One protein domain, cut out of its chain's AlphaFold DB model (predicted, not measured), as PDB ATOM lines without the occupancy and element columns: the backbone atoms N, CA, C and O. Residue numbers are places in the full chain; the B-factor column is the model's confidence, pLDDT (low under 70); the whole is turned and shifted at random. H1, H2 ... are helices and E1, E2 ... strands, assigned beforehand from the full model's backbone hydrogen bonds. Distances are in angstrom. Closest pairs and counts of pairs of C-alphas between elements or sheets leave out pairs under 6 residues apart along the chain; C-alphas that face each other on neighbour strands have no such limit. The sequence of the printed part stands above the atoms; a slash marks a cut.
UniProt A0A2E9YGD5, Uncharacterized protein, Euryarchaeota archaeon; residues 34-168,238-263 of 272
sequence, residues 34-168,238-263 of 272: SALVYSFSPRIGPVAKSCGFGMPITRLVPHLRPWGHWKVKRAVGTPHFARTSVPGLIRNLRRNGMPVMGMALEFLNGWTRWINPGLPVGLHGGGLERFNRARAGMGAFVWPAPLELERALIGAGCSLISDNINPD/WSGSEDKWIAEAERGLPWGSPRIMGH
ATOM      1  N   SER A  34     116.045-178.841 260.263       86.12
ATOM      2  CA  SER A  34     116.898-177.647 260.165       86.12
ATOM      3  C   SER A  34     116.203-176.459 259.484       86.12
ATOM      4  O   SER A  34     116.497-175.308 259.799       86.12
ATOM      5  N   ALA A  35     115.228-176.727 258.605       89.69
ATOM      6  CA  ALA A  35     114.536-175.714 257.812       89.69
ATOM      7  C   ALA A  35     113.008-175.770 257.971       89.69
ATOM      8  O   ALA A  35     112.398-176.835 258.078       89.69
ATOM      9  N   LEU A  36     112.384-174.590 257.981       90.44
ATOM     10  CA  LEU A  36     110.940-174.392 258.103       90.44
ATOM     11  C   LEU A  36     110.509-173.262 257.173       90.44
ATOM     12  O   LEU A  36     111.078-172.171 257.211       90.44
ATOM     13  N   VAL A  37     109.444-173.479 256.406       90.88
ATOM     14  CA  VAL A  37     108.826-172.419 255.605       90.88
ATOM     15  C   VAL A  37     107.626-171.853 256.354       90.88
ATOM     16  O   VAL A  37     106.685-172.571 256.690       90.88
ATOM     17  N   TYR A  38     107.612-170.547 256.601       87.88
ATOM     18  CA  TYR A  38     106.467-169.883 257.218       87.88
ATOM     19  C   TYR A  38     105.829-168.849 256.292       87.88
ATOM     20  O   TYR A  38     106.476-168.227 255.454       87.88
ATOM     21  N   SER A  39     104.520-168.648 256.444       85.44
ATOM     22  CA  SER A  39     103.777-167.639 255.686       85.44
ATOM     23  C   SER A  39     102.642-167.044 256.511       85.44
ATOM     24  O   SER A  39     102.009-167.727 257.314       85.44
ATOM     25  N   PHE A  40     102.301-165.780 256.258       80.31
ATOM     26  CA  PHE A  40     101.073-165.182 256.789       80.31
ATOM     27  C   PHE A  40      99.809-165.703 256.087       80.31
ATOM     28  O   PHE A  40      98.696-165.462 256.564       80.31
ATOM     29  N   SER A  41      99.932-166.394 254.946       83.81
ATOM     30  CA  SER A  41      98.773-166.849 254.176       83.81
ATOM     31  C   SER A  41      98.004-167.963 254.900       83.81
ATOM     32  O   SER A  41      98.582-169.005 255.210       83.81
ATOM     33  N   PRO A  42      96.672-167.842 255.083       82.31
ATOM     34  CA  PRO A  42      95.849-168.932 255.611       82.31
ATOM     35  C   PRO A  42      95.800-170.162 254.693       82.31
ATOM     36  O   PRO A  42      95.331-171.215 255.118       82.31
ATOM     37  N   ARG A  43      96.244-170.030 253.436       87.62
ATOM     38  CA  ARG A  43      96.218-171.093 252.424       87.62
ATOM     39  C   ARG A  43      97.501-171.921 252.371       87.62
ATOM     40  O   ARG A  43      97.495-172.932 251.684       87.62
ATOM     41  N   ILE A  44      98.556-171.546 253.105       89.19
ATOM     42  CA  ILE A  44      99.859-172.229 253.037       89.19
ATOM     43  C   ILE A  44      99.747-173.733 253.334       89.19
ATOM     44  O   ILE A  44     100.233-174.539 252.554       89.19
ATOM     45  N   GLY A  45      99.004-174.106 254.385       90.06
ATOM     46  CA  GLY A  45      98.736-175.502 254.755       90.06
ATOM     47  C   GLY A  45      97.998-176.290 253.673       90.06
ATOM     48  O   GLY A  45      98.540-177.262 253.152       90.06
ATOM     49  N   PRO A  46      96.771-175.872 253.302       89.75
ATOM     50  CA  PRO A  46      96.003-176.543 252.258       89.75
ATOM     51  C   PRO A  46      96.741-176.671 250.920       89.75
ATOM     52  O   PRO A  46      96.640-177.713 250.281       89.75
ATOM     53  N   VAL A  47      97.482-175.638 250.501       91.50
ATOM     54  CA  VAL A  47      98.224-175.665 249.231       91.50
ATOM     55  C   VAL A  47      99.392-176.639 249.303       91.50
ATOM     56  O   VAL A  47      99.464-177.501 248.431       91.50
ATOM     57  N   ALA A  48     100.220-176.577 250.352       92.00
ATOM     58  CA  ALA A  48     101.327-177.514 250.549       92.00
ATOM     59  C   ALA A  48     100.856-178.967 250.529       92.00
ATOM     60  O   ALA A  48     101.417-179.793 249.818       92.00
ATOM     61  N   LYS A  49      99.752-179.264 251.229       90.38
ATOM     62  CA  LYS A  49      99.159-180.604 251.222       90.38
ATOM     63  C   LYS A  49      98.674-181.012 249.828       90.38
ATOM     64  O   LYS A  49      98.824-182.165 249.450       90.38
ATOM     65  N   SER A  50      98.099-180.079 249.063       90.50
ATOM     66  CA  SER A  50      97.584-180.359 247.714       90.50
ATOM     67  C   SER A  50      98.669-180.633 246.673       90.50
ATOM     68  O   SER A  50      98.383-181.301 245.688       90.50
ATOM     69  N   CYS A  51      99.880-180.098 246.857       91.00
ATOM     70  CA  CYS A  51     101.003-180.312 245.944       91.00
ATOM     71  C   CYS A  51     102.070-181.261 246.500       91.00
ATOM     72  O   CYS A  51     103.099-181.413 245.861       91.00
ATOM     73  N   GLY A  52     101.835-181.880 247.663       90.31
ATOM     74  CA  GLY A  52     102.788-182.807 248.278       90.31
ATOM     75  C   GLY A  52     104.106-182.156 248.705       90.31
ATOM     76  O   GLY A  52     105.123-182.832 248.691       90.31
ATOM     77  N   PHE A  53     104.090-180.867 249.065       90.81
ATOM     78  CA  PHE A  53     105.302-180.123 249.429       90.81
ATOM     79  C   PHE A  53     106.023-180.786 250.612       90.81
ATOM     80  O   PHE A  53     105.414-180.979 251.670       90.81
ATOM     81  N   GLY A  54     107.299-181.130 250.426       87.00
ATOM     82  CA  GLY A  54     108.042-182.005 251.339       87.00
ATOM     83  C   GLY A  54     108.570-181.323 252.603       87.00
ATOM     84  O   GLY A  54     108.749-181.974 253.633       87.00
ATOM     85  N   MET A  55     108.797-180.007 252.565       89.88
ATOM     86  CA  MET A  55     109.381-179.297 253.705       89.88
ATOM     87  C   MET A  55     108.353-178.999 254.808       89.88
ATOM     88  O   MET A  55     107.193-178.682 254.522       89.88
ATOM     89  N   PRO A  56     108.779-178.975 256.085       91.19
ATOM     90  CA  PRO A  56     107.966-178.469 257.180       91.19
ATOM     91  C   PRO A  56     107.461-177.054 256.900       91.19
ATOM     92  O   PRO A  56     108.229-176.158 256.534       91.19
ATOM     93  N   ILE A  57     106.170-176.833 257.144       92.06
ATOM     94  CA  ILE A  57     105.555-175.516 257.004       92.06
ATOM     95  C   ILE A  57     104.822-175.071 258.262       92.06
ATOM     96  O   ILE A  57     104.305-175.878 259.036       92.06
ATOM     97  N   THR A  58     104.704-173.758 258.430       90.94
ATOM     98  CA  THR A  58     103.805-173.168 259.418       90.94
ATOM     99  C   THR A  58     103.133-171.901 258.902       90.94
ATOM    100  O   THR A  58     103.529-171.284 257.911       90.94
ATOM    101  N   ARG A  59     102.077-171.495 259.600       87.94
ATOM    102  CA  ARG A  59     101.399-170.225 259.384       87.94
ATOM    103  C   ARG A  59     101.713-169.279 260.538       87.94
ATOM    104  O   ARG A  59     101.509-169.648 261.689       87.94
ATOM    105  N   LEU A  60     102.100-168.045 260.216       83.19
ATOM    106  CA  LEU A  60     102.209-166.962 261.196       83.19
ATOM    107  C   LEU A  60     100.822-166.393 261.537       83.19
ATOM    108  O   LEU A  60     100.004-166.118 260.647       83.19
ATOM    109  N   VAL A  61     100.560-166.209 262.832       82.00
ATOM    110  CA  VAL A  61      99.289-165.707 263.375       82.00
ATOM    111  C   VAL A  61      99.544-164.520 264.319       82.00
ATOM    112  O   VAL A  61     100.457-164.602 265.131       82.00
ATOM    113  N   PRO A  62      98.748-163.431 264.271       71.31
ATOM    114  CA  PRO A  62      97.552-163.233 263.460       71.31
ATOM    115  C   PRO A  62      97.880-163.002 261.983       71.31
ATOM    116  O   PRO A  62      98.986-162.623 261.611       71.31
ATOM    117  N   HIS A  63      96.890-163.229 261.119       67.88
ATOM    118  CA  HIS A  63      97.029-162.847 259.717       67.88
ATOM    119  C   HIS A  63      97.096-161.321 259.610       67.88
ATOM    120  O   HIS A  63      96.075-160.642 259.731       67.88
ATOM    121  N   LEU A  64      98.290-160.798 259.352       62.50
ATOM    122  CA  LEU A  64      98.481-159.408 258.974       62.50
ATOM    123  C   LEU A  64      98.188-159.262 257.480       62.50
ATOM    124  O   LEU A  64      98.661-160.054 256.661       62.50
ATOM    125  N   ARG A  65      97.397-158.251 257.103       58.16
ATOM    126  CA  ARG A  65      97.233-157.934 255.680       58.16
ATOM    127  C   ARG A  65      98.538-157.337 255.125       58.16
ATOM    128  O   ARG A  65      99.233-156.635 255.861       58.16
ATOM    129  N   PRO A  66      98.859-157.557 253.835       51.50
ATOM    130  CA  PRO A  66     100.134-157.107 253.263       51.50
ATOM    131  C   PRO A  66     100.273-155.577 253.169       51.50
ATOM    132  O   PRO A  66     101.383-155.065 253.120       51.50
ATOM    133  N   TRP A  67      99.160-154.838 253.170       50.16
ATOM    134  CA  TRP A  67      99.100-153.389 252.949       50.16
ATOM    135  C   TRP A  67      98.509-152.636 254.151       50.16
ATOM    136  O   TRP A  67      97.744-153.202 254.935       50.16
ATOM    137  N   GLY A  68      98.845-151.347 254.269       40.94
ATOM    138  CA  GLY A  68      98.309-150.419 255.275       40.94
ATOM    139  C   GLY A  68      99.306-150.009 256.367       40.94
ATOM    140  O   GLY A  68     100.269-150.722 256.653       40.94
ATOM    141  N   HIS A  69      99.056-148.847 256.981       51.12
ATOM    142  CA  HIS A  69      99.820-148.313 258.116       51.12
ATOM    143  C   HIS A  69      99.719-149.235 259.351       51.12
ATOM    144  O   HIS A  69      98.720-149.939 259.518       51.12
ATOM    145  N   TRP A  70     100.718-149.243 260.242       48.22
ATOM    146  CA  TRP A  70     100.808-150.205 261.356       48.22
ATOM    147  C   TRP A  70      99.578-150.188 262.284       48.22
ATOM    148  O   TRP A  70      99.081-151.246 262.674       48.22
ATOM    149  N   LYS A  71      99.022-148.997 262.559       42.72
ATOM    150  CA  LYS A  71      97.783-148.830 263.345       42.72
ATOM    151  C   LYS A  71      96.589-149.534 262.684       42.72
ATOM    152  O   LYS A  71      95.798-150.179 263.363       42.72
ATOM    153  N   VAL A  72      96.511-149.486 261.352       52.84
ATOM    154  CA  VAL A  72      95.469-150.152 260.550       52.84
ATOM    155  C   VAL A  72      95.695-151.666 260.511       52.84
ATOM    156  O   VAL A  72      94.742-152.433 260.647       52.84
ATOM    157  N   LYS A  73      96.952-152.123 260.401       52.91
ATOM    158  CA  LYS A  73      97.301-153.554 260.475       52.91
ATOM    159  C   LYS A  73      96.909-154.167 261.821       52.91
ATOM    160  O   LYS A  73      96.316-155.245 261.825       52.91
ATOM    161  N   ARG A  74      97.166-153.469 262.939       55.41
ATOM    162  CA  ARG A  74      96.707-153.886 264.275       55.41
ATOM    163  C   ARG A  74      95.182-153.917 264.349       55.41
ATOM    164  O   ARG A  74      94.649-154.983 264.622       55.41
ATOM    165  N   ALA A  75      94.489-152.831 263.992       47.66
ATOM    166  CA  ALA A  75      93.023-152.748 264.049       47.66
ATOM    167  C   ALA A  75      92.299-153.835 263.227       47.66
ATOM    168  O   ALA A  75      91.245-154.324 263.624       47.66
ATOM    169  N   VAL A  76      92.872-154.259 262.095       49.78
ATOM    170  CA  VAL A  76      92.324-155.339 261.252       49.78
ATOM    171  C   VAL A  76      92.746-156.738 261.735       49.78
ATOM    172  O   VAL A  76      92.049-157.715 261.452       49.78
ATOM    173  N   GLY A  77      93.859-156.858 262.468       50.91
ATOM    174  CA  GLY A  77      94.299-158.092 263.129       50.91
ATOM    175  C   GLY A  77      93.532-158.400 264.422       50.91
ATOM    176  O   GLY A  77      93.305-159.575 264.727       50.91
ATOM    177  N   THR A  78      93.060-157.367 265.132       53.94
ATOM    178  CA  THR A  78      92.337-157.456 266.415       53.94
ATOM    179  C   THR A  78      91.108-158.378 266.381       53.94
ATOM    180  O   THR A  78      90.972-159.180 267.302       53.94
ATOM    181  N   PRO A  79      90.251-158.395 265.336       54.16
ATOM    182  CA  PRO A  79      89.112-159.314 265.281       54.16
ATOM    183  C   PRO A  79      89.514-160.781 265.100       54.16
ATOM    184  O   PRO A  79      88.794-161.668 265.551       54.16
ATOM    185  N   HIS A  80      90.634-161.070 264.422       54.56
ATOM    186  CA  HIS A  80      91.128-162.446 264.312       54.56
ATOM    187  C   HIS A  80      91.747-162.887 265.638       54.56
ATOM    188  O   HIS A  80      91.478-164.002 266.083       54.56
ATOM    189  N   PHE A  81      92.527-162.007 266.260       58.50
ATOM    190  CA  PHE A  81      93.126-162.212 267.572       58.50
ATOM    191  C   PHE A  81      92.034-162.526 268.615       58.50
ATOM    192  O   PHE A  81      91.939-163.669 269.051       58.50
ATOM    193  N   ALA A  82      91.064-161.628 268.813       57.94
ATOM    194  CA  ALA A  82      89.942-161.776 269.754       57.94
ATOM    195  C   ALA A  82      89.007-162.983 269.513       57.94
ATOM    196  O   ALA A  82      88.159-163.290 270.343       57.94
ATOM    197  N   ARG A  83      89.116-163.678 268.373       61.97
ATOM    198  CA  ARG A  83      88.307-164.870 268.047       61.97
ATOM    199  C   ARG A  83      89.107-166.170 268.067       61.97
ATOM    200  O   ARG A  83      88.535-167.233 267.836       61.97
ATOM    201  N   THR A  84      90.416-166.112 268.315       73.25
ATOM    202  CA  THR A  84      91.306-167.275 268.213       73.25
ATOM    203  C   THR A  84      91.916-167.597 269.563       73.25
ATOM    204  O   THR A  84      92.793-166.890 270.044       73.25
ATOM    205  N   SER A  85      91.497-168.714 270.153       84.62
ATOM    206  CA  SER A  85      92.190-169.265 271.314       84.62
ATOM    207  C   SER A  85      93.477-169.970 270.879       84.62
ATOM    208  O   SER A  85      93.514-170.621 269.829       84.62
ATOM    209  N   VAL A  86      94.532-169.893 271.694       87.00
ATOM    210  CA  VAL A  86      95.805-170.587 271.419       87.00
ATOM    211  C   VAL A  86      95.611-172.108 271.270       87.00
ATOM    212  O   VAL A  86      96.077-172.665 270.273       87.00
ATOM    213  N   PRO A  87      94.831-172.801 272.129       89.25
ATOM    214  CA  PRO A  87      94.517-174.217 271.913       89.25
ATOM    215  C   PRO A  87      93.725-174.485 270.622       89.25
ATOM    216  O   PRO A  87      93.885-175.529 269.988       89.25
ATOM    217  N   GLY A  88      92.843-173.567 270.213       88.81
ATOM    218  CA  GLY A  88      92.120-173.655 268.941       88.81
ATOM    219  C   GLY A  88      93.057-173.558 267.738       88.81
ATOM    220  O   GLY A  88      92.952-174.368 266.813       88.81
ATOM    221  N   LEU A  89      94.007-172.619 267.790       88.56
ATOM    222  CA  LEU A  89      95.055-172.453 266.788       88.56
ATOM    223  C   LEU A  89      95.913-173.715 266.670       88.56
ATOM    224  O   LEU A  89      96.020-174.270 265.580       88.56
ATOM    225  N   ILE A  90      96.446-174.218 267.783       91.88
ATOM    226  CA  ILE A  90      97.280-175.429 267.809       91.88
ATOM    227  C   ILE A  90      96.539-176.619 267.187       91.88
ATOM    228  O   ILE A  90      97.068-177.299 266.307       91.88
ATOM    229  N   ARG A  91      95.272-176.840 267.567       91.12
ATOM    230  CA  ARG A  91      94.440-177.902 266.973       91.12
ATOM    231  C   ARG A  91      94.231-177.719 265.471       91.12
ATOM    232  O   ARG A  91      94.088-178.705 264.755       91.12
ATOM    233  N   ASN A  92      94.131-176.485 264.980       88.81
ATOM    234  CA  ASN A  92      94.019-176.223 263.545       88.81
ATOM    235  C   ASN A  92      95.337-176.507 262.812       88.81
ATOM    236  O   ASN A  92      95.309-177.164 261.777       88.81
ATOM    237  N   LEU A  93      96.470-176.071 263.358       90.94
ATOM    238  CA  LEU A  93      97.787-176.287 262.758       90.94
ATOM    239  C   LEU A  93      98.145-177.782 262.709       90.94
ATOM    240  O   LEU A  93      98.494-178.279 261.640       90.94
ATOM    241  N   ARG A  94      97.922-178.532 263.800       90.88
ATOM    242  CA  ARG A  94      98.118-179.997 263.823       90.88
ATOM    243  C   ARG A  94      97.251-180.730 262.800       90.88
ATOM    244  O   ARG A  94      97.743-181.612 262.109       90.88
ATOM    245  N   ARG A  95      95.978-180.339 262.641       89.06
ATOM    246  CA  ARG A  95      95.090-180.904 261.601       89.06
ATOM    247  C   ARG A  95      95.604-180.666 260.176       89.06
ATOM    248  O   ARG A  95      95.260-181.426 259.277       89.06
ATOM    249  N   ASN A  96      96.415-179.629 259.976       86.56
ATOM    250  CA  ASN A  96      97.085-179.338 258.708       86.56
ATOM    251  C   ASN A  96      98.513-179.915 258.638       86.56
ATOM    252  O   ASN A  96      99.252-179.546 257.733       86.56
ATOM    253  N   GLY A  97      98.908-180.791 259.571       88.25
ATOM    254  CA  GLY A  97     100.219-181.446 259.573       88.25
ATOM    255  C   GLY A  97     101.392-180.531 259.934       88.25
ATOM    256  O   GLY A  97     102.536-180.888 259.684       88.25
ATOM    257  N   MET A  98     101.137-179.349 260.501       92.44
ATOM    258  CA  MET A  98     102.203-178.396 260.821       92.44
ATOM    259  C   MET A  98     102.890-178.780 262.143       92.44
ATOM    260  O   MET A  98     102.196-178.881 263.161       92.44
ATOM    261  N   PRO A  99     104.226-178.943 262.171       91.88
ATOM    262  CA  PRO A  99     104.966-179.309 263.384       91.88
ATOM    263  C   PRO A  99     105.270-178.110 264.296       91.88
ATOM    264  O   PRO A  99     105.657-178.275 265.453       91.88
ATOM    265  N   VAL A 100     105.086-176.896 263.774       94.19
ATOM    266  CA  VAL A 100     105.401-175.629 264.436       94.19
ATOM    267  C   VAL A 100     104.198-174.697 264.377       94.19
ATOM    268  O   VAL A 100     103.469-174.668 263.382       94.19
ATOM    269  N   MET A 101     103.995-173.906 265.426       93.50
ATOM    270  CA  MET A 101     103.091-172.764 265.459       93.50
ATOM    271  C   MET A 101     103.882-171.460 265.405       93.50
ATOM    272  O   MET A 101     104.711-171.200 266.269       93.50
ATOM    273  N   GLY A 102     103.606-170.627 264.404       90.62
ATOM    274  CA  GLY A 102     104.095-169.255 264.355       90.62
ATOM    275  C   GLY A 102     103.080-168.296 264.964       90.62
ATOM    276  O   GLY A 102     101.944-168.223 264.485       90.62
ATOM    277  N   MET A 103     103.451-167.555 266.006       89.75
ATOM    278  CA  MET A 103     102.517-166.680 266.714       89.75
ATOM    279  C   MET A 103     103.122-165.347 267.142       89.75
ATOM    280  O   MET A 103     104.321-165.227 267.370       89.75
ATOM    281  N   ALA A 104     102.252-164.354 267.290       89.06
ATOM    282  CA  ALA A 104     102.618-163.067 267.844       89.06
ATOM    283  C   ALA A 104     102.834-163.134 269.366       89.06
ATOM    284  O   ALA A 104     102.100-163.844 270.065       89.06
ATOM    285  N   LEU A 105     103.783-162.357 269.884       89.50
ATOM    286  CA  LEU A 105     104.074-162.232 271.315       89.50
ATOM    287  C   LEU A 105     102.837-161.837 272.135       89.50
ATOM    288  O   LEU A 105     102.662-162.314 273.257       89.50
ATOM    289  N   GLU A 106     101.940-161.029 271.566       86.50
ATOM    290  CA  GLU A 106     100.717-160.543 272.214       86.50
ATOM    291  C   GLU A 106      99.777-161.658 272.706       86.50
ATOM    292  O   GLU A 106      98.928-161.413 273.567       86.50
ATOM    293  N   PHE A 107      99.906-162.882 272.179       87.31
ATOM    294  CA  PHE A 107      99.158-164.045 272.667       87.31
ATOM    295  C   PHE A 107      99.663-164.574 274.018       87.31
ATOM    296  O   PHE A 107      98.906-165.250 274.711       87.31
ATOM    297  N   LEU A 108     100.923-164.307 274.373       90.62
ATOM    298  CA  LEU A 108     101.582-164.815 275.582       90.62
ATOM    299  C   LEU A 108     101.842-163.703 276.608       90.62
ATOM    300  O   LEU A 108     101.760-163.935 277.819       90.62
ATOM    301  N   ASN A 109     102.136-162.495 276.129       88.81
ATOM    302  CA  ASN A 109     102.533-161.370 276.960       88.81
ATOM    303  C   ASN A 109     101.641-160.136 276.757       88.81
ATOM    304  O   ASN A 109     101.150-159.876 275.660       88.81
ATOM    305  N   GLY A 110     101.460-159.364 277.831       85.19
ATOM    306  CA  GLY A 110     100.639-158.154 277.852       85.19
ATOM    307  C   GLY A 110      99.148-158.398 278.109       85.19
ATOM    308  O   GLY A 110      98.675-159.531 278.224       85.19
ATOM    309  N   TRP A 111      98.389-157.304 278.212       77.75
ATOM    310  CA  TRP A 111      96.946-157.335 278.492       77.75
ATOM    311  C   TRP A 111      96.138-158.016 277.375       77.75
ATOM    312  O   TRP A 111      95.070-158.577 277.617       77.75
ATOM    313  N   THR A 112      96.671-158.035 276.153       78.19
ATOM    314  CA  THR A 112      96.023-158.613 274.974       78.19
ATOM    315  C   THR A 112      95.739-160.104 275.119       78.19
ATOM    316  O   THR A 112      94.723-160.579 274.618       78.19
ATOM    317  N   ARG A 113      96.547-160.858 275.874       78.12
ATOM    318  CA  ARG A 113      96.325-162.301 276.076       78.12
ATOM    319  C   ARG A 113      94.948-162.643 276.670       78.12
ATOM    320  O   ARG A 113      94.466-163.754 276.465       78.12
ATOM    321  N   TRP A 114      94.322-161.694 277.372       77.75
ATOM    322  CA  TRP A 114      93.011-161.832 278.015       77.75
ATOM    323  C   TRP A 114      91.825-161.568 277.075       77.75
ATOM    324  O   TRP A 114      90.689-161.844 277.439       77.75
ATOM    325  N   ILE A 115      92.073-161.047 275.869       78.94
ATOM    326  CA  ILE A 115      91.024-160.764 274.872       78.94
ATOM    327  C   ILE A 115      90.601-162.048 274.139       78.94
ATOM    328  O   ILE A 115      89.514-162.130 273.567       78.94
ATOM    329  N   ASN A 116      91.474-163.055 274.109       76.00
ATOM    330  CA  ASN A 116      91.244-164.278 273.354       76.00
ATOM    331  C   ASN A 116      90.214-165.178 274.059       76.00
ATOM    332  O   ASN A 116      90.209-165.243 275.286       76.00
ATOM    333  N   PRO A 117      89.384-165.940 273.322       77.38
ATOM    334  CA  PRO A 117      88.392-166.808 273.942       77.38
ATOM    335  C   PRO A 117      89.048-167.915 274.779       77.38
ATOM    336  O   PRO A 117      89.970-168.590 274.312       77.38
ATOM    337  N   GLY A 118      88.511-168.162 275.973       82.75
ATOM    338  CA  GLY A 118      88.978-169.209 276.887       82.75
ATOM    339  C   GLY A 118      90.008-168.723 277.907       82.75
ATOM    340  O   GLY A 118      90.239-167.528 278.066       82.75
ATOM    341  N   LEU A 119      90.613-169.668 278.633       86.81
ATOM    342  CA  LEU A 119      91.621-169.335 279.639       86.81
ATOM    343  C   LEU A 119      92.896-168.808 278.962       86.81
ATOM    344  O   LEU A 119      93.416-169.468 278.054       86.81
ATOM    345  N   PRO A 120      93.439-167.666 279.415       88.75
ATOM    346  CA  PRO A 120      94.635-167.089 278.823       88.75
ATOM    347  C   PRO A 120      95.835-168.006 279.046       88.75
ATOM    348  O   PRO A 120      95.951-168.683 280.071       88.75
ATOM    349  N   VAL A 121      96.761-167.998 278.100       93.06
ATOM    350  CA  VAL A 121      98.089-168.604 278.243       93.06
ATOM    351  C   VAL A 121      99.124-167.514 278.521       93.06
ATOM    352  O   VAL A 121      98.808-166.328 278.430       93.06
ATOM    353  N   GLY A 122     100.350-167.886 278.883       94.19
ATOM    354  CA  GLY A 122     101.410-166.903 279.088       94.19
ATOM    355  C   GLY A 122     102.787-167.511 279.298       94.19
ATOM    356  O   GLY A 122     102.964-168.709 279.122       94.19
ATOM    357  N   LEU A 123     103.744-166.662 279.675       95.56
ATOM    358  CA  LEU A 123     105.151-167.038 279.862       95.56
ATOM    359  C   LEU A 123     105.478-167.560 281.270       95.56
ATOM    360  O   LEU A 123     106.542-168.128 281.473       95.56
ATOM    361  N   HIS A 124     104.565-167.403 282.237       94.94
ATOM    362  CA  HIS A 124     104.803-167.763 283.640       94.94
ATOM    363  C   HIS A 124     103.594-168.449 284.294       94.94
ATOM    364  O   HIS A 124     102.449-168.312 283.836       94.94
ATOM    365  N   GLY A 125     103.856-169.159 285.397       95.50
ATOM    366  CA  GLY A 125     102.854-169.775 286.272       95.50
ATOM    367  C   GLY A 125     101.862-170.683 285.541       95.50
ATOM    368  O   GLY A 125     102.181-171.305 284.527       95.50
ATOM    369  N   GLY A 126     100.609-170.711 286.003       95.38
ATOM    370  CA  GLY A 126      99.566-171.542 285.384       95.38
ATOM    371  C   GLY A 126      99.263-171.192 283.917       95.38
ATOM    372  O   GLY A 126      98.749-172.027 283.176       95.38
ATOM    373  N   GLY A 127      99.586-169.973 283.463       94.81
ATOM    374  CA  GLY A 127      99.480-169.595 282.049       94.81
ATOM    375  C   GLY A 127     100.486-170.335 281.167       94.81
ATOM    376  O   GLY A 127     100.119-170.774 280.074       94.81
ATOM    377  N   LEU A 128     101.714-170.507 281.663       96.94
ATOM    378  CA  LEU A 128     102.763-171.289 281.012       96.94
ATOM    379  C   LEU A 128     102.424-172.777 280.991       96.94
ATOM    380  O   LEU A 128     102.544-173.430 279.959       96.94
ATOM    381  N   GLU A 129     101.936-173.312 282.104       97.12
ATOM    382  CA  GLU A 129     101.531-174.716 282.172       97.12
ATOM    383  C   GLU A 129     100.413-175.025 281.162       97.12
ATOM    384  O   GLU A 129     100.495-175.993 280.403       97.12
ATOM    385  N   ARG A 130      99.396-174.152 281.068       95.88
ATOM    386  CA  ARG A 130      98.340-174.258 280.045       95.88
ATOM    387  C   ARG A 130      98.897-174.174 278.627       95.88
ATOM    388  O   ARG A 130      98.440-174.918 277.759       95.88
ATOM    389  N   PHE A 131      99.857-173.283 278.385       96.06
ATOM    390  CA  PHE A 131     100.521-173.153 277.090       96.06
ATOM    391  C   PHE A 131     101.243-174.445 276.690       96.06
ATOM    392  O   PHE A 131     100.983-174.993 275.616       96.06
ATOM    393  N   ASN A 132     102.088-174.959 277.584       97.50
ATOM    394  CA  ASN A 132     102.878-176.169 277.380       97.50
ATOM    395  C   ASN A 132     101.986-177.400 277.199       97.50
ATOM    396  O   ASN A 132     102.140-178.124 276.218       97.50
ATOM    397  N   ARG A 133     100.948-177.555 278.029       96.56
ATOM    398  CA  ARG A 133      99.947-178.620 277.876       96.56
ATOM    399  C   ARG A 133      99.219-178.545 276.532       96.56
ATOM    400  O   ARG A 133      98.974-179.569 275.902       96.56
ATOM    401  N   ALA A 134      98.866-177.345 276.066       94.81
ATOM    402  CA  ALA A 134      98.191-177.187 274.782       94.81
ATOM    403  C   ALA A 134      99.109-177.557 273.606       94.81
ATOM    404  O   ALA A 134      98.689-178.293 272.704       94.81
ATOM    405  N   ARG A 135     100.356-177.062 273.603       94.69
ATOM    406  CA  ARG A 135     101.307-177.277 272.498       94.69
ATOM    407  C   ARG A 135     101.960-178.654 272.520       94.69
ATOM    408  O   ARG A 135     102.315-179.131 271.449       94.69
ATOM    409  N   ALA A 136     102.046-179.317 273.668       95.94
ATOM    410  CA  ALA A 136     102.436-180.717 273.826       95.94
ATOM    411  C   ALA A 136     103.638-181.162 272.958       95.94
ATOM    412  O   ALA A 136     103.584-182.196 272.296       95.94
ATOM    413  N   GLY A 137     104.701-180.349 272.913       94.12
ATOM    414  CA  GLY A 137     105.908-180.598 272.105       94.12
ATOM    415  C   GLY A 137     105.919-179.992 270.697       94.12
ATOM    416  O   GLY A 137     106.958-179.982 270.045       94.12
ATOM    417  N   MET A 138     104.811-179.406 270.238       95.56
ATOM    418  CA  MET A 138     104.791-178.557 269.043       95.56
ATOM    419  C   MET A 138     105.722-177.356 269.247       95.56
ATOM    420  O   MET A 138     105.684-176.705 270.303       95.56
ATOM    421  N   GLY A 139     106.536-177.052 268.235       95.44
ATOM    422  CA  GLY A 139     107.429-175.898 268.278       95.44
ATOM    423  C   GLY A 139     106.646-174.597 268.288       95.44
ATOM    424  O   GLY A 139     105.691-174.462 267.530       95.44
ATOM    425  N   ALA A 140     107.025-173.641 269.131       96.00
ATOM    426  CA  ALA A 140     106.344-172.354 269.239       96.00
ATOM    427  C   ALA A 140     107.277-171.218 268.837       96.00
ATOM    428  O   ALA A 140     108.182-170.878 269.584       96.00
ATOM    429  N   PHE A 141     107.069-170.661 267.650       94.69
ATOM    430  CA  PHE A 141     107.920-169.638 267.058       94.69
ATOM    431  C   PHE A 141     107.250-168.284 267.273       94.69
ATOM    432  O   PHE A 141     106.191-168.013 266.700       94.69
ATOM    433  N   VAL A 142     107.837-167.468 268.142       93.00
ATOM    434  CA  VAL A 142     107.243-166.223 268.630       93.00
ATOM    435  C   VAL A 142     107.934-165.018 268.001       93.00
ATOM    436  O   VAL A 142     109.159-164.941 267.966       93.00
ATOM    437  N   TRP A 143     107.124-164.078 267.514       88.69
ATOM    438  CA  TRP A 143     107.549-162.804 266.931       88.69
ATOM    439  C   TRP A 143     106.684-161.648 267.480       88.69
ATOM    440  O   TRP A 143     105.495-161.852 267.704       88.69
ATOM    441  N   PRO A 144     107.205-160.424 267.640       88.06
ATOM    442  CA  PRO A 144     108.626-160.132 267.781       88.06
ATOM    443  C   PRO A 144     109.175-160.752 269.075       88.06
ATOM    444  O   PRO A 144     108.421-161.013 270.014       88.06
ATOM    445  N   ALA A 145     110.485-160.983 269.122       90.62
ATOM    446  CA  ALA A 145     111.191-161.454 270.311       90.62
ATOM    447  C   ALA A 145     112.126-160.344 270.842       90.62
ATOM    448  O   ALA A 145     113.284-160.277 270.418       90.62
ATOM    449  N   PRO A 146     111.608-159.431 271.689       91.12
ATOM    450  CA  PRO A 146     112.397-158.355 272.285       91.12
ATOM    451  C   PRO A 146     113.352-158.912 273.355       91.12
ATOM    452  O   PRO A 146     113.044-159.933 273.976       91.12
ATOM    453  N   LEU A 147     114.502-158.259 273.559       92.81
ATOM    454  CA  LEU A 147     115.571-158.778 274.428       92.81
ATOM    455  C   LEU A 147     115.113-158.906 275.887       92.81
ATOM    456  O   LEU A 147     115.458-159.874 276.555       92.81
ATOM    457  N   GLU A 148     114.251-158.002 276.353       93.81
ATOM    458  CA  GLU A 148     113.699-157.979 277.715       93.81
ATOM    459  C   GLU A 148     112.888-159.239 278.053       93.81
ATOM    460  O   GLU A 148     112.666-159.553 279.219       93.81
ATOM    461  N   LEU A 149     112.396-159.956 277.039       94.38
ATOM    462  CA  LEU A 149     111.589-161.165 277.210       94.38
ATOM    463  C   LEU A 149     112.290-162.420 276.694       94.38
ATOM    464  O   LEU A 149     111.698-163.498 276.754       94.38
ATOM    465  N   GLU A 150     113.519-162.307 276.189       94.94
ATOM    466  CA  GLU A 150     114.241-163.408 275.551       94.94
ATOM    467  C   GLU A 150     114.364-164.612 276.494       94.94
ATOM    468  O   GLU A 150     113.896-165.708 276.171       94.94
ATOM    469  N   ARG A 151     114.857-164.387 277.717       93.81
ATOM    470  CA  ARG A 151     114.986-165.428 278.746       93.81
ATOM    471  C   ARG A 151     113.644-166.062 279.116       93.81
ATOM    472  O   ARG A 151     113.543-167.284 279.217       93.81
ATOM    473  N   ALA A 152     112.593-165.254 279.275       95.81
ATOM    474  CA  ALA A 152     111.253-165.745 279.599       95.81
ATOM    475  C   ALA A 152     110.656-166.596 278.462       95.81
ATOM    476  O   ALA A 152     110.031-167.625 278.720       95.81
ATOM    477  N   LEU A 153     110.873-166.203 277.205       96.75
ATOM    478  CA  LEU A 153     110.431-166.943 276.022       96.75
ATOM    479  C   LEU A 153     111.182-168.271 275.870       96.75
ATOM    480  O   LEU A 153     110.547-169.308 275.671       96.75
ATOM    481  N   ILE A 154     112.510-168.264 276.017       96.25
ATOM    482  CA  ILE A 154     113.334-169.482 275.974       96.25
ATOM    483  C   ILE A 154     112.929-170.428 277.110       96.25
ATOM    484  O   ILE A 154     112.669-171.610 276.875       96.25
ATOM    485  N   GLY A 155     112.779-169.903 278.331       95.31
ATOM    486  CA  GLY A 155     112.316-170.661 279.495       95.31
ATOM    487  C   GLY A 155     110.923-171.269 279.298       95.31
ATOM    488  O   GLY A 155     110.686-172.411 279.694       95.31
ATOM    489  N   ALA A 156     110.029-170.562 278.599       96.75
ATOM    490  CA  ALA A 156     108.710-171.064 278.213       96.75
ATOM    491  C   ALA A 156     108.746-172.162 277.128       96.75
ATOM    492  O   ALA A 156     107.719-172.775 276.814       96.75
ATOM    493  N   GLY A 157     109.917-172.437 276.549       96.56
ATOM    494  CA  GLY A 157     110.080-173.399 275.469       96.56
ATOM    495  C   GLY A 157     109.744-172.830 274.085       96.56
ATOM    496  O   GLY A 157     109.404-173.594 273.179       96.56
ATOM    497  N   CYS A 158     109.763-171.503 273.924       97.31
ATOM    498  CA  CYS A 158     109.534-170.835 272.648       97.31
ATOM    499  C   CYS A 158     110.841-170.686 271.864       97.31
ATOM    500  O   CYS A 158     111.892-170.400 272.426       97.31
ATOM    501  N   SER A 159     110.754-170.830 270.546       96.38
ATOM    502  CA  SER A 159     111.761-170.331 269.618       96.38
ATOM    503  C   SER A 159     111.453-168.883 269.242       96.38
ATOM    504  O   SER A 159     110.294-168.496 269.089       96.38
ATOM    505  N   LEU A 160     112.492-168.078 269.105       94.69
ATOM    506  CA  LEU A 160     112.435-166.635 268.971       94.69
ATOM    507  C   LEU A 160     112.728-166.264 267.525       94.69
ATOM    508  O   LEU A 160     113.749-166.662 266.969       94.69
ATOM    509  N   ILE A 161     111.835-165.487 266.926       91.00
ATOM    510  CA  ILE A 161     112.074-164.807 265.657       91.00
ATOM    511  C   ILE A 161     112.418-163.362 266.020       91.00
ATOM    512  O   ILE A 161     111.528-162.572 266.354       91.00
ATOM    513  N   SER A 162     113.715-163.049 266.027       87.12
ATOM    514  CA  SER A 162     114.237-161.770 266.514       87.12
ATOM    515  C   SER A 162     114.912-160.971 265.405       87.12
ATOM    516  O   SER A 162     115.577-161.524 264.526       87.12
ATOM    517  N   ASP A 163     114.758-159.651 265.483       84.06
ATOM    518  CA  ASP A 163     115.546-158.698 264.701       84.06
ATOM    519  C   ASP A 163     116.892-158.382 265.402       84.06
ATOM    520  O   ASP A 163     117.822-157.893 264.766       84.06
ATOM    521  N   ASN A 164     117.043-158.735 266.687       86.00
ATOM    522  CA  ASN A 164     118.242-158.488 267.495       86.00
ATOM    523  C   ASN A 164     119.233-159.660 267.416       86.00
ATOM    524  O   ASN A 164     119.552-160.287 268.426       86.00
ATOM    525  N   ILE A 165     119.704-159.991 266.212       85.44
ATOM    526  CA  ILE A 165     120.631-161.118 265.984       85.44
ATOM    527  C   ILE A 165     122.114-160.704 266.004       85.44
ATOM    528  O   ILE A 165     122.972-161.488 265.609       85.44
ATOM    529  N   ASN A 166     122.421-159.472 266.433       87.19
ATOM    530  CA  ASN A 166     123.801-159.006 266.547       87.19
ATOM    531  C   ASN A 166     124.572-159.896 267.550       87.19
ATOM    532  O   ASN A 166     124.139-159.962 268.707       87.19
ATOM    533  N   PRO A 167     125.663-160.574 267.131       85.44
ATOM    534  CA  PRO A 167     126.474-161.408 268.018       85.44
ATOM    535  C   PRO A 167     127.151-160.618 269.145       85.44
ATOM    536  O   PRO A 167     127.429-161.199 270.186       85.44
ATOM    537  N   ASP A 168     127.336-159.305 268.984       88.56
ATOM    538  CA  ASP A 168     127.987-158.457 269.993       88.56
ATOM    539  C   ASP A 168     127.077-158.158 271.201       88.56
ATOM    540  O   ASP A 168     127.509-157.584 272.200       88.56
ATOM    541  N   TRP A 238     105.697-182.330 276.826       97.19
ATOM    542  CA  TRP A 238     105.606-182.944 275.500       97.19
ATOM    543  C   TRP A 238     104.676-184.163 275.523       97.19
ATOM    544  O   TRP A 238     104.539-184.854 276.528       97.19
ATOM    545  N   SER A 239     103.983-184.427 274.412       95.31
ATOM    546  CA  SER A 239     103.127-185.618 274.311       95.31
ATOM    547  C   SER A 239     103.934-186.880 274.008       95.31
ATOM    548  O   SER A 239     104.822-186.848 273.154       95.31
ATOM    549  N   GLY A 240     103.547-188.011 274.597       94.62
ATOM    550  CA  GLY A 240     104.186-189.312 274.370       94.62
ATOM    551  C   GLY A 240     105.144-189.698 275.494       94.62
ATOM    552  O   GLY A 240     105.038-189.166 276.595       94.62
ATOM    553  N   SER A 241     106.034-190.648 275.211       95.81
ATOM    554  CA  SER A 241     107.064-191.137 276.133       95.81
ATOM    555  C   SER A 241     108.432-190.523 275.836       95.81
ATOM    556  O   SER A 241     108.665-190.021 274.734       95.81
ATOM    557  N   GLU A 242     109.355-190.629 276.794       96.06
ATOM    558  CA  GLU A 242     110.751-190.220 276.606       96.06
ATOM    559  C   GLU A 242     111.398-190.934 275.412       96.06
ATOM    560  O   GLU A 242     111.987-190.273 274.561       96.06
ATOM    561  N   ASP A 243     111.177-192.246 275.263       95.56
ATOM    562  CA  ASP A 243     111.684-193.028 274.127       95.56
ATOM    563  C   ASP A 243     111.260-192.444 272.777       95.56
ATOM    564  O   ASP A 243     112.052-192.375 271.836       95.56
ATOM    565  N   LYS A 244     110.010-191.966 272.682       94.56
ATOM    566  CA  LYS A 244     109.510-191.322 271.467       94.56
ATOM    567  C   LYS A 244     110.273-190.030 271.186       94.56
ATOM    568  O   LYS A 244     110.638-189.776 270.042       94.56
ATOM    569  N   TRP A 245     110.484-189.195 272.201       95.56
ATOM    570  CA  TRP A 245     111.187-187.922 272.033       95.56
ATOM    571  C   TRP A 245     112.650-188.137 271.655       95.56
ATOM    572  O   TRP A 245     113.160-187.441 270.781       95.56
ATOM    573  N   ILE A 246     113.294-189.130 272.269       94.50
ATOM    574  CA  ILE A 246     114.672-189.532 271.991       94.50
ATOM    575  C   ILE A 246     114.804-190.008 270.544       94.50
ATOM    576  O   ILE A 246     115.645-189.488 269.815       94.50
ATOM    577  N   ALA A 247     113.936-190.918 270.098       92.38
ATOM    578  CA  ALA A 247     113.933-191.392 268.714       92.38
ATOM    579  C   ALA A 247     113.682-190.249 267.714       92.38
ATOM    580  O   ALA A 247     114.279-190.186 266.641       92.38
ATOM    581  N   GLU A 248     112.816-189.294 268.061       89.25
ATOM    582  CA  GLU A 248     112.600-188.101 267.243       89.25
ATOM    583  C   GLU A 248     113.819-187.166 267.184       89.25
ATOM    584  O   GLU A 248     113.973-186.443 266.197       89.25
ATOM    585  N   ALA A 249     114.657-187.156 268.221       90.56
ATOM    586  CA  ALA A 249     115.855-186.329 268.319       90.56
ATOM    587  C   ALA A 249     117.053-186.893 267.530       90.56
ATOM    588  O   ALA A 249     117.985-186.151 267.211       90.56
ATOM    589  N   GLU A 250     117.017-188.177 267.156       88.25
ATOM    590  CA  GLU A 250     117.998-188.788 266.244       88.25
ATOM    591  C   GLU A 250     117.933-188.176 264.839       88.25
ATOM    592  O   GLU A 250     118.949-188.084 264.157       88.25
ATOM    593  N   ARG A 251     116.761-187.663 264.439       85.38
ATOM    594  CA  ARG A 251     116.553-186.931 263.175       85.38
ATOM    595  C   ARG A 251     116.911-185.445 263.270       85.38
ATOM    596  O   ARG A 251     116.456-184.647 262.459       85.38
ATOM    597  N   GLY A 252     117.649-185.048 264.301       88.81
ATOM    598  CA  GLY A 252     117.991-183.658 264.582       88.81
ATOM    599  C   GLY A 252     117.116-183.016 265.657       88.81
ATOM    600  O   GLY A 252     116.214-183.626 266.233       88.81
ATOM    601  N   LEU A 253     117.405-181.745 265.946       91.62
ATOM    602  CA  LEU A 253     116.783-181.003 267.042       91.62
ATOM    603  C   LEU A 253     115.248-181.018 266.949       91.62
ATOM    604  O   LEU A 253     114.686-180.561 265.944       91.62
ATOM    605  N   PRO A 254     114.534-181.451 268.002       93.88
ATOM    606  CA  PRO A 254     113.084-181.354 268.038       93.88
ATOM    607  C   PRO A 254     112.589-179.917 267.887       93.88
ATOM    608  O   PRO A 254     113.189-178.965 268.387       93.88
ATOM    609  N   TRP A 255     111.456-179.746 267.201       93.69
ATOM    610  CA  TRP A 255     110.840-178.429 267.005       93.69
ATOM    611  C   TRP A 255     110.403-177.772 268.319       93.69
ATOM    612  O   TRP A 255     110.307-176.549 268.388       93.69
ATOM    613  N   GLY A 256     110.128-178.579 269.348       94.25
ATOM    614  CA  GLY A 256     109.781-178.121 270.690       94.25
ATOM    615  C   GLY A 256     110.940-177.490 271.468       94.25
ATOM    616  O   GLY A 256     110.666-176.848 272.484       94.25
ATOM    617  N   SER A 257     112.184-177.657 271.005       95.56
ATOM    618  CA  SER A 257     113.390-177.103 271.628       95.56
ATOM    619  C   SER A 257     113.607-175.634 271.215       95.56
ATOM    620  O   SER A 257     113.574-175.335 270.017       95.56
ATOM    621  N   PRO A 258     113.830-174.705 272.168       95.56
ATOM    622  CA  PRO A 258     114.018-173.272 271.908       95.56
ATOM    623  C   PRO A 258     115.194-172.935 270.998       95.56
ATOM    624  O   PRO A 258     116.312-173.380 271.225       95.56
ATOM    625  N   ARG A 259     114.970-172.074 270.008       94.25
ATOM    626  CA  ARG A 259     116.008-171.552 269.106       94.25
ATOM    627  C   ARG A 259     115.910-170.044 269.024       94.25
ATOM    628  O   ARG A 259     114.819-169.506 269.175       94.25
ATOM    629  N   ILE A 260     117.007-169.380 268.693       93.94
ATOM    630  CA  ILE A 260     116.987-167.974 268.292       93.94
ATOM    631  C   ILE A 260     117.250-167.936 266.793       93.94
ATOM    632  O   ILE A 260     118.224-168.505 266.306       93.94
ATOM    633  N   MET A 261     116.341-167.322 266.046       89.94
ATOM    634  CA  MET A 261     116.427-167.199 264.597       89.94
ATOM    635  C   MET A 261     116.386-165.731 264.217       89.94
ATOM    636  O   MET A 261     115.470-164.997 264.598       89.94
ATOM    637  N   GLY A 262     117.371-165.330 263.420       83.81
ATOM    638  CA  GLY A 262     117.395-164.011 262.813       83.81
ATOM    639  C   GLY A 262     116.298-163.885 261.762       83.81
ATOM    640  O   GLY A 262     116.155-164.733 260.879       83.81
ATOM    641  N   HIS A 263     115.539-162.801 261.826       74.44
ATOM    642  CA  HIS A 263     114.587-162.434 260.792       74.44
ATOM    643  C   HIS A 263     115.233-161.435 259.817       74.44
ATOM    644  O   HIS A 263     115.483-160.278 260.152       74.44
TER     645      HIS A 263
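This is residues 34 to 168 and 238 to 263 of the 272 residues of an uncharacterized protein of Euryarchaeota archaeon (UniProt A0A2E9YGD5). Six parallel strands stand side by side in a strongly twisted sheet that is curled like part of a barrel and left open, with H3 and H6 over its outer side and H5 packed on H3. H7 lies well beyond the end where the strands begin, while H2 lies toward the end where they finish. The printed part has 161 residues with seven named helices and six named strands, in the chain order E1 H1 E2 H2 H3 E3 H4 H5 E4 H6 E5 H7 E6; the class is mixed. The whole is compact, with a radius of gyration of the C-alphas of 15.6 A and spans of 46 by 40 by 40 A.

Begin with the sheet, in order E1 (residues 37 to 39), E2 (57 to 61), E3 (100 to 104), E4 (139 to 143), E5 (158 to 162) and E6 (260 to 262). Within hydrogen-bond range, neighbour by neighbour, look for N 58 and O 37 at 2.9 A, N 104 and O 61 at 2.8 A, N 141 and O 101 at 2.8 A, N 159 and O 140 at 2.7 A, and N 261 and O 160 at 2.8 A. H3, residues 86 to 95, is on the sheet at a height of 9.7 A; its closest C-alphas to E3 are Ile 90 and Met 101, 6.8 A. H6, residues 147 to 155, is on the sheet at a height of 8.9 A over E5, with closest C-alphas Leu 153 and Leu 160 at 7.3 A. H3 and H6 with the sheet make two layers, helices on one face of a sheet. H5, residues 125 to 135, touches H3 at Pro 87 and Ala 134, closest C-alphas 5.5 A, at a shallow tilt of 15 degrees, the same way. H1, residues 44 to 51, only grazes the sheet with residues 44 to 48. H2 (70 to 81), H4 (111 to 114) and H7 (242 to 249) touch no helix. Four strand-helix-strand units, parallel neighbour strands with helices between, have right-handed crossovers: E1 H1 E2, E2 H2 H3 E3, E3 H4 H5 E4, and E4 H6 E5. Every O i to N i+4 pair is within hydrogen-bond range in H1, H3, H5 and H7; H2 has 6 of 8, H6 3 of 5, and H4 is too short for one.

Find C-alpha 37, where E1 begins, at (108.826, -172.419, 255.605). H5 measures 15.8 A from C-alpha 125 at (102.854, -169.775, 286.272), H2 15.6 A and H3 14.3 A; E2 and E3 each measure 13.3 A. E6 ends at C-alpha 262, (117.395, -164.011, 262.813).

The farthest C-alphas, His 69 and Asp 243, are 49.0 A apart. Residues 169 to 237 are not printed, and C-alphas 168 and 238 are 33.6 A apart across the cut. Of the links printed whole, none is long. Mean pLDDT of the printed part is 85.4; residues 63 to 83 are under 70.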